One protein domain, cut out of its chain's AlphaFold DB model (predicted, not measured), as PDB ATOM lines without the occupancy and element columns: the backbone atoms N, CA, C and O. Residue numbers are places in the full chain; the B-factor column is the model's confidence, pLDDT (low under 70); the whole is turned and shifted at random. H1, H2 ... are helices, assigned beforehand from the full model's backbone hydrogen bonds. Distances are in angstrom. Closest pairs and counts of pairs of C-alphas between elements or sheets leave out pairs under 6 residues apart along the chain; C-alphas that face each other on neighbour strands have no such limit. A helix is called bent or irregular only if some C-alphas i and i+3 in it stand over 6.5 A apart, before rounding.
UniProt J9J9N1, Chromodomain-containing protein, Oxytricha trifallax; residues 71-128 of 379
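What this domain is: This is residues 71 to 128 of the 379 residues of the protein "Chromodomain-containing protein" of Oxytricha trifallax (UniProt J9J9N1). This is a long helical hairpin: H2 and H1 run side by side in opposite ways, meet near the tight turn that joins them, and spread gently to free ends. The printed part has 58 residues, with H1 then H2 along the chain and no named strand; the class is all helix. The whole is a loose rod of 45 by 19 by 9 A, with a radius of gyration of the C-alphas of 14.5 A.

Where its parts are: Find C-alpha 101 at (20.552, -66.885, 24.770); from there H2, residues 101 to 128, runs 41.9 A to C-alpha 128 at (19.448, -27.062, 11.666). H1, residues 71 to 97, begins at (31.249, -27.769, 23.233) and runs 40.2 A. It is only just irregular: C-alphas 76 and 79 are 6.6 A apart.

How they stand to each other: Look at Gly 95 and Tyr 103, whose C-alphas, 5.6 A apart, are the closest of H1 and H2. The helices touch there, H1 with residues 91 to 96 alone and H2 with residues 102 to 106 alone, at a shallow tilt of 14 degrees. O i to N i+4 pairs are within hydrogen-bond range in 20 of 23 cases in H1 and 23 of 24 in H2.

The domain as a whole: The C-alphas farthest apart, of Gly 99 and Thr 128, are 45.1 A apart. The printed part has no cut. Look for pLDDT under 70 at residue 95 and residues 99 to 103.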
ATOM      1  N   LYS A  71      30.906 -27.370  21.857       86.81
ATOM      2  CA  LYS A  71      31.249 -27.769  23.233       86.81
ATOM      3  C   LYS A  71      30.005 -27.953  24.102       86.81
ATOM      4  O   LYS A  71      29.917 -28.948  24.817       86.81
ATOM      5  N   ALA A  72      29.031 -27.049  24.015       85.75
ATOM      6  CA  ALA A  72      27.763 -27.146  24.731       85.75
ATOM      7  C   ALA A  72      26.965 -28.381  24.281       85.75
ATOM      8  O   ALA A  72      26.485 -29.147  25.117       85.75
ATOM      9  N   ALA A  73      26.900 -28.643  22.972       79.94
ATOM     10  CA  ALA A  73      26.272 -29.845  22.430       79.94
ATOM     11  C   ALA A  73      26.983 -31.131  22.892       79.94
ATOM     12  O   ALA A  73      26.324 -32.112  23.246       79.94
ATOM     13  N   ALA A  74      28.319 -31.127  22.947       76.62
ATOM     14  CA  ALA A  74      29.092 -32.246  23.477       76.62
ATOM     15  C   ALA A  74      28.799 -32.480  24.970       76.62
ATOM     16  O   ALA A  74      28.541 -33.619  25.364       76.62
ATOM     17  N   PHE A  75      28.745 -31.413  25.773       78.94
ATOM     18  CA  PHE A  75      28.460 -31.485  27.208       78.94
ATOM     19  C   PHE A  75      27.051 -32.020  27.507       78.94
ATOM     20  O   PHE A  75      26.882 -32.836  28.409       78.94
ATOM     21  N   ILE A  76      26.043 -31.638  26.714       75.75
ATOM     22  CA  ILE A  76      24.667 -32.155  26.849       75.75
ATOM     23  C   ILE A  76      24.594 -33.653  26.500       75.75
ATOM     24  O   ILE A  76      23.798 -34.386  27.085       75.75
ATOM     25  N   SER A  77      25.454 -34.138  25.600       72.44
ATOM     26  CA  SER A  77      25.450 -35.543  25.164       72.44
ATOM     27  C   SER A  77      26.123 -36.526  26.139       72.44
ATOM     28  O   SER A  77      25.861 -37.730  26.085       72.44
ATOM     29  N   GLU A  78      26.965 -36.039  27.055       73.69
ATOM     30  CA  GLU A  78      27.715 -36.868  28.005       73.69
ATOM     31  C   GLU A  78      26.869 -37.499  29.140       73.69
ATOM     32  O   GLU A  78      27.034 -38.696  29.410       73.69
ATOM     33  N   PRO A  79      25.943 -36.786  29.816       75.75
ATOM     34  CA  PRO A  79      25.112 -37.387  30.862       75.75
ATOM     35  C   PRO A  79      24.116 -38.411  30.306       75.75
ATOM     36  O   PRO A  79      23.775 -39.373  30.996       75.75
ATOM     37  N   GLU A  80      23.668 -38.239  29.061       74.06
ATOM     38  CA  GLU A  80      22.765 -39.181  28.400       74.06
ATOM     39  C   GLU A  80      23.494 -40.481  28.032       74.06
ATOM     40  O   GLU A  80      23.021 -41.566  28.368       74.06
ATOM     41  N   ALA A  81      24.723 -40.385  27.508       71.56
ATOM     42  CA  ALA A  81      25.581 -41.548  27.270       71.56
ATOM     43  C   ALA A  81      25.910 -42.318  28.567       71.56
ATOM     44  O   ALA A  81      25.927 -43.551  28.578       71.56
ATOM     45  N   LYS A  82      26.114 -41.614  29.690       77.31
ATOM     46  CA  LYS A  82      26.318 -42.235  31.013       77.31
ATOM     47  C   LYS A  82      25.059 -42.947  31.529       77.31
ATOM     48  O   LYS A  82      25.171 -44.035  32.096       77.31
ATOM     49  N   LYS A  83      23.864 -42.380  31.312       81.75
ATOM     50  CA  LYS A  83      22.585 -43.040  31.643       81.75
ATOM     51  C   LYS A  83      22.366 -44.299  30.802       81.75
ATOM     52  O   LYS A  83      22.020 -45.335  31.368       81.75
ATOM     53  N   GLU A  84      22.630 -44.240  29.498       77.81
ATOM     54  CA  GLU A  84      22.543 -45.407  28.610       77.81
ATOM     55  C   GLU A  84      23.538 -46.506  29.005       77.81
ATOM     56  O   GLU A  84      23.169 -47.678  29.063       77.81
ATOM     57  N   ALA A  85      24.776 -46.147  29.362       76.25
ATOM     58  CA  ALA A  85      25.781 -47.105  29.822       76.25
ATOM     59  C   ALA A  85      25.396 -47.781  31.151       76.25
ATOM     60  O   ALA A  85      25.579 -48.990  31.309       76.25
ATOM     61  N   SER A  86      24.813 -47.031  32.092       84.38
ATOM     62  CA  SER A  86      24.297 -47.579  33.355       84.38
ATOM     63  C   SER A  86      23.103 -48.513  33.123       84.38
ATOM     64  O   SER A  86      23.069 -49.634  33.635       84.38
ATOM     65  N   GLN A  87      22.159 -48.116  32.262       82.75
ATOM     66  CA  GLN A  87      21.042 -48.973  31.858       82.75
ATOM     67  C   GLN A  87      21.533 -50.249  31.152       82.75
ATOM     68  O   GLN A  87      20.994 -51.335  31.369       82.75
ATOM     69  N   MET A  88      22.592 -50.142  30.348       75.00
ATOM     70  CA  MET A  88      23.235 -51.274  29.684       75.00
ATOM     71  C   MET A  88      23.869 -52.238  30.693       75.00
ATOM     72  O   MET A  88      23.677 -53.446  30.569       75.00
ATOM     73  N   GLN A  89      24.557 -51.736  31.721       81.00
ATOM     74  CA  GLN A  89      25.084 -52.581  32.799       81.00
ATOM     75  C   GLN A  89      23.968 -53.320  33.548       81.00
ATOM     76  O   GLN A  89      24.108 -54.513  33.817       81.00
ATOM     77  N   GLN A  90      22.833 -52.665  33.815       85.81
ATOM     78  CA  GLN A  90      21.677 -53.310  34.452       85.81
ATOM     79  C   GLN A  90      21.068 -54.421  33.579       85.81
ATOM     80  O   GLN A  90      20.758 -55.502  34.082       85.81
ATOM     81  N   LEU A  91      20.929 -54.194  32.269       78.25
ATOM     82  CA  LEU A  91      20.399 -55.200  31.340       78.25
ATOM     83  C   LEU A  91      21.343 -56.394  31.163       78.25
ATOM     84  O   LEU A  91      20.879 -57.532  31.081       78.25
ATOM     85  N   LEU A  92      22.655 -56.152  31.140       76.00
ATOM     86  CA  LEU A  92      23.666 -57.209  31.090       76.00
ATOM     87  C   LEU A  92      23.665 -58.056  32.368       76.00
ATOM     88  O   LEU A  92      23.686 -59.283  32.281       76.00
ATOM     89  N   ALA A  93      23.571 -57.417  33.538       79.50
ATOM     90  CA  ALA A  93      23.460 -58.110  34.818       79.50
ATOM     91  C   ALA A  93      22.193 -58.978  34.889       79.50
ATOM     92  O   ALA A  93      22.254 -60.122  35.334       79.50
ATOM     93  N   LYS A  94      21.062 -58.474  34.376       80.69
ATOM     94  CA  LYS A  94      19.811 -59.237  34.301       80.69
ATOM     95  C   LYS A  94      19.913 -60.429  33.341       80.69
ATOM     96  O   LYS A  94      19.472 -61.523  33.673       80.69
ATOM     97  N   GLY A  95      20.553 -60.247  32.186       69.06
ATOM     98  CA  GLY A  95      20.709 -61.307  31.188       69.06
ATOM     99  C   GLY A  95      21.581 -62.485  31.623       69.06
ATOM    100  O   GLY A  95      21.355 -63.604  31.170       69.06
ATOM    101  N   LEU A  96      22.540 -62.262  32.526       71.44
ATOM    102  CA  LEU A  96      23.347 -63.338  33.112       71.44
ATOM    103  C   LEU A  96      22.527 -64.267  34.022       71.44
ATOM    104  O   LEU A  96      22.873 -65.438  34.148       71.44
ATOM    105  N   ALA A  97      21.433 -63.777  34.613       72.75
ATOM    106  CA  ALA A  97      20.556 -64.576  35.470       72.75
ATOM    107  C   ALA A  97      19.569 -65.463  34.682       72.75
ATOM    108  O   ALA A  97      19.114 -66.477  35.204       72.75
ATOM    109  N   GLU A  98      19.247 -65.110  33.432       75.88
ATOM    110  CA  GLU A  98      18.159 -65.727  32.648       75.88
ATOM    111  C   GLU A  98      18.649 -66.703  31.547       75.88
ATOM    112  O   GLU A  98      17.847 -67.252  30.793       75.88
ATOM    113  N   GLY A  99      19.957 -66.983  31.473       65.06
ATOM    114  CA  GLY A  99      20.545 -67.967  30.555       65.06
ATOM    115  C   GLY A  99      21.058 -67.387  29.225       65.06
ATOM    116  O   GLY A  99      20.529 -66.424  28.668       65.06
ATOM    117  N   GLY A 100      22.128 -67.995  28.695       57.72
ATOM    118  CA  GLY A 100      23.037 -67.414  27.689       57.72
ATOM    119  C   GLY A 100      22.450 -66.974  26.338       57.72
ATOM    120  O   GLY A 100      23.119 -66.248  25.605       57.72
ATOM    121  N   ASN A 101      21.204 -67.331  26.009       68.62
ATOM    122  CA  ASN A 101      20.552 -66.885  24.770       68.62
ATOM    123  C   ASN A 101      20.032 -65.435  24.839       68.62
ATOM    124  O   ASN A 101      19.878 -64.788  23.804       68.62
ATOM    125  N   TYR A 102      19.809 -64.884  26.038       68.81
ATOM    126  CA  TYR A 102      19.292 -63.521  26.206       68.81
ATOM    127  C   TYR A 102      20.348 -62.438  25.915       68.81
ATOM    128  O   TYR A 102      20.041 -61.386  25.348       68.81
ATOM    129  N   TYR A 103      21.621 -62.718  26.212       67.75
ATOM    130  CA  TYR A 103      22.738 -61.789  26.000       67.75
ATOM    131  C   TYR A 103      22.887 -61.362  24.529       67.75
ATOM    132  O   TYR A 103      23.104 -60.184  24.234       67.75
ATOM    133  N   MET A 104      22.721 -62.300  23.588       71.56
ATOM    134  CA  MET A 104      22.862 -62.014  22.156       71.56
ATOM    135  C   MET A 104      21.733 -61.130  21.617       71.56
ATOM    136  O   MET A 104      21.995 -60.236  20.810       71.56
ATOM    137  N   THR A 105      20.506 -61.314  22.105       79.00
ATOM    138  CA  THR A 105      19.346 -60.491  21.730       79.00
ATOM    139  C   THR A 105      19.496 -59.059  22.237       79.00
ATOM    140  O   THR A 105      19.316 -58.108  21.474       79.00
ATOM    141  N   VAL A 106      19.915 -58.890  23.495       76.38
ATOM    142  CA  VAL A 106      20.180 -57.563  24.076       76.38
ATOM    143  C   VAL A 106      21.306 -56.858  23.317       76.38
ATOM    144  O   VAL A 106      21.164 -55.693  22.947       76.38
ATOM    145  N   LYS A 107      22.393 -57.568  22.990       76.62
ATOM    146  CA  LYS A 107      23.516 -57.011  22.220       76.62
ATOM    147  C   LYS A 107      23.098 -56.526  20.825       76.62
ATOM    148  O   LYS A 107      23.520 -55.448  20.410       76.62
ATOM    149  N   GLN A 108      22.252 -57.272  20.110       80.38
ATOM    150  CA  GLN A 108      21.735 -56.850  18.798       80.38
ATOM    151  C   GLN A 108      20.813 -55.631  18.902       80.38
ATOM    152  O   GLN A 108      20.924 -54.700  18.103       80.38
ATOM    153  N   GLN A 109      19.935 -55.600  19.908       82.25
ATOM    154  CA  GLN A 109      19.035 -54.469  20.126       82.25
ATOM    155  C   GLN A 109      19.805 -53.185  20.476       82.25
ATOM    156  O   GLN A 109      19.436 -52.102  20.019       82.25
ATOM    157  N   LEU A 110      20.904 -53.305  21.225       75.00
ATOM    158  CA  LEU A 110      21.796 -52.190  21.553       75.00
ATOM    159  C   LEU A 110      22.526 -51.646  20.324       75.00
ATOM    160  O   LEU A 110      22.571 -50.431  20.125       75.00
ATOM    161  N   LEU A 111      23.057 -52.528  19.472       79.88
ATOM    162  CA  LEU A 111      23.736 -52.107  18.248       79.88
ATOM    163  C   LEU A 111      22.786 -51.327  17.329       79.88
ATOM    164  O   LEU A 111      23.161 -50.279  16.802       79.88
ATOM    165  N   LYS A 112      21.538 -51.793  17.219       86.75
ATOM    166  CA  LYS A 112      20.487 -51.109  16.462       86.75
ATOM    167  C   LYS A 112      20.174 -49.723  17.035       86.75
ATOM    168  O   LYS A 112      20.214 -48.747  16.297       86.75
ATOM    169  N   ARG A 113      19.968 -49.602  18.354       82.12
ATOM    170  CA  ARG A 113      19.713 -48.299  19.006       82.12
ATOM    171  C   ARG A 113      20.855 -47.303  18.805       82.12
ATOM    172  O   ARG A 113      20.600 -46.133  18.547       82.12
ATOM    173  N   SER A 114      22.106 -47.759  18.879       81.31
ATOM    174  CA  SER A 114      23.273 -46.905  18.622       81.31
ATOM    175  C   SER A 114      23.303 -46.384  17.178       81.31
ATOM    176  O   SER A 114      23.618 -45.216  16.947       81.31
ATOM    177  N   GLN A 115      22.950 -47.225  16.200       80.94
ATOM    178  CA  GLN A 115      22.828 -46.817  14.797       80.94
ATOM    179  C   GLN A 115      21.675 -45.827  14.594       80.94
ATOM    180  O   GLN A 115      21.884 -44.779  13.984       80.94
ATOM    181  N   ASP A 116      20.505 -46.102  15.171       86.88
ATOM    182  CA  ASP A 116      19.335 -45.221  15.102       86.88
ATOM    183  C   ASP A 116      19.637 -43.847  15.729       86.88
ATOM    184  O   ASP A 116      19.307 -42.813  15.150       86.88
ATOM    185  N   ALA A 117      20.357 -43.807  16.857       81.19
ATOM    186  CA  ALA A 117      20.794 -42.566  17.495       81.19
ATOM    187  C   ALA A 117      21.780 -41.767  16.622       81.19
ATOM    188  O   ALA A 117      21.687 -40.540  16.545       81.19
ATOM    189  N   LYS A 118      22.706 -42.438  15.919       80.50
ATOM    190  CA  LYS A 118      23.601 -41.783  14.946       80.50
ATOM    191  C   LYS A 118      22.815 -41.182  13.780       80.50
ATOM    192  O   LYS A 118      23.078 -40.042  13.402       80.50
ATOM    193  N   ILE A 119      21.838 -41.918  13.249       86.62
ATOM    194  CA  ILE A 119      20.955 -41.444  12.174       86.62
ATOM    195  C   ILE A 119      20.142 -40.234  12.652       86.62
ATOM    196  O   ILE A 119      20.104 -39.214  11.961       86.62
ATOM    197  N   ALA A 120      19.563 -40.299  13.853       84.12
ATOM    198  CA  ALA A 120      18.798 -39.206  14.446       84.12
ATOM    199  C   ALA A 120      19.655 -37.942  14.631       84.12
ATOM    200  O   ALA A 120      19.254 -36.864  14.188       84.12
ATOM    201  N   ARG A 121      20.872 -38.063  15.183       82.94
ATOM    202  CA  ARG A 121      21.811 -36.932  15.319       82.94
ATOM    203  C   ARG A 121      22.167 -36.314  13.969       82.94
ATOM    204  O   ARG A 121      22.105 -35.095  13.826       82.94
ATOM    205  N   GLN A 122      22.483 -37.135  12.966       79.56
ATOM    206  CA  GLN A 122      22.793 -36.635  11.626       79.56
ATOM    207  C   GLN A 122      21.588 -35.923  10.994       79.56
ATOM    208  O   GLN A 122      21.749 -34.890  10.344       79.56
ATOM    209  N   SER A 123      20.375 -36.442  11.213       85.50
ATOM    210  CA  SER A 123      19.146 -35.809  10.733       85.50
ATOM    211  C   SER A 123      18.890 -34.450  11.398       85.50
ATOM    212  O   SER A 123      18.569 -33.494  10.693       85.50
ATOM    213  N   ALA A 124      19.140 -34.329  12.709       79.00
ATOM    214  CA  ALA A 124      18.997 -33.082  13.457       79.00
ATOM    215  C   ALA A 124      19.991 -32.009  12.979       79.00
ATOM    216  O   ALA A 124      19.593 -30.877  12.702       79.00
ATOM    217  N   ILE A 125      21.263 -32.379  12.779       75.69
ATOM    218  CA  ILE A 125      22.290 -31.480  12.217       75.69
ATOM    219  C   ILE A 125      21.856 -30.969  10.838       75.69
ATOM    220  O   ILE A 125      21.881 -29.765  10.573       75.69
ATOM    221  N   ASN A 126      21.390 -31.871   9.970       78.44
ATOM    222  CA  ASN A 126      20.946 -31.510   8.627       78.44
ATOM    223  C   ASN A 126      19.697 -30.605   8.643       78.44
ATOM    224  O   ASN A 126      19.578 -29.734   7.780       78.44
ATOM    225  N   SER A 127      18.775 -30.770   9.603       78.19
ATOM    226  CA  SER A 127      17.623 -29.866   9.752       78.19
ATOM    227  C   SER A 127      18.018 -28.469  10.234       78.19
ATOM    228  O   SER A 127      17.518 -27.485   9.691       78.19
ATOM    229  N   THR A 128      18.961 -28.360  11.175       72.25
ATOM    230  CA  THR A 128      19.448 -27.062  11.666       72.25
ATOM    231  C   THR A 128      20.153 -26.282  10.554       72.25
ATOM    232  O   THR A 128      19.899 -25.093  10.372       72.25
TER     233      THR A 128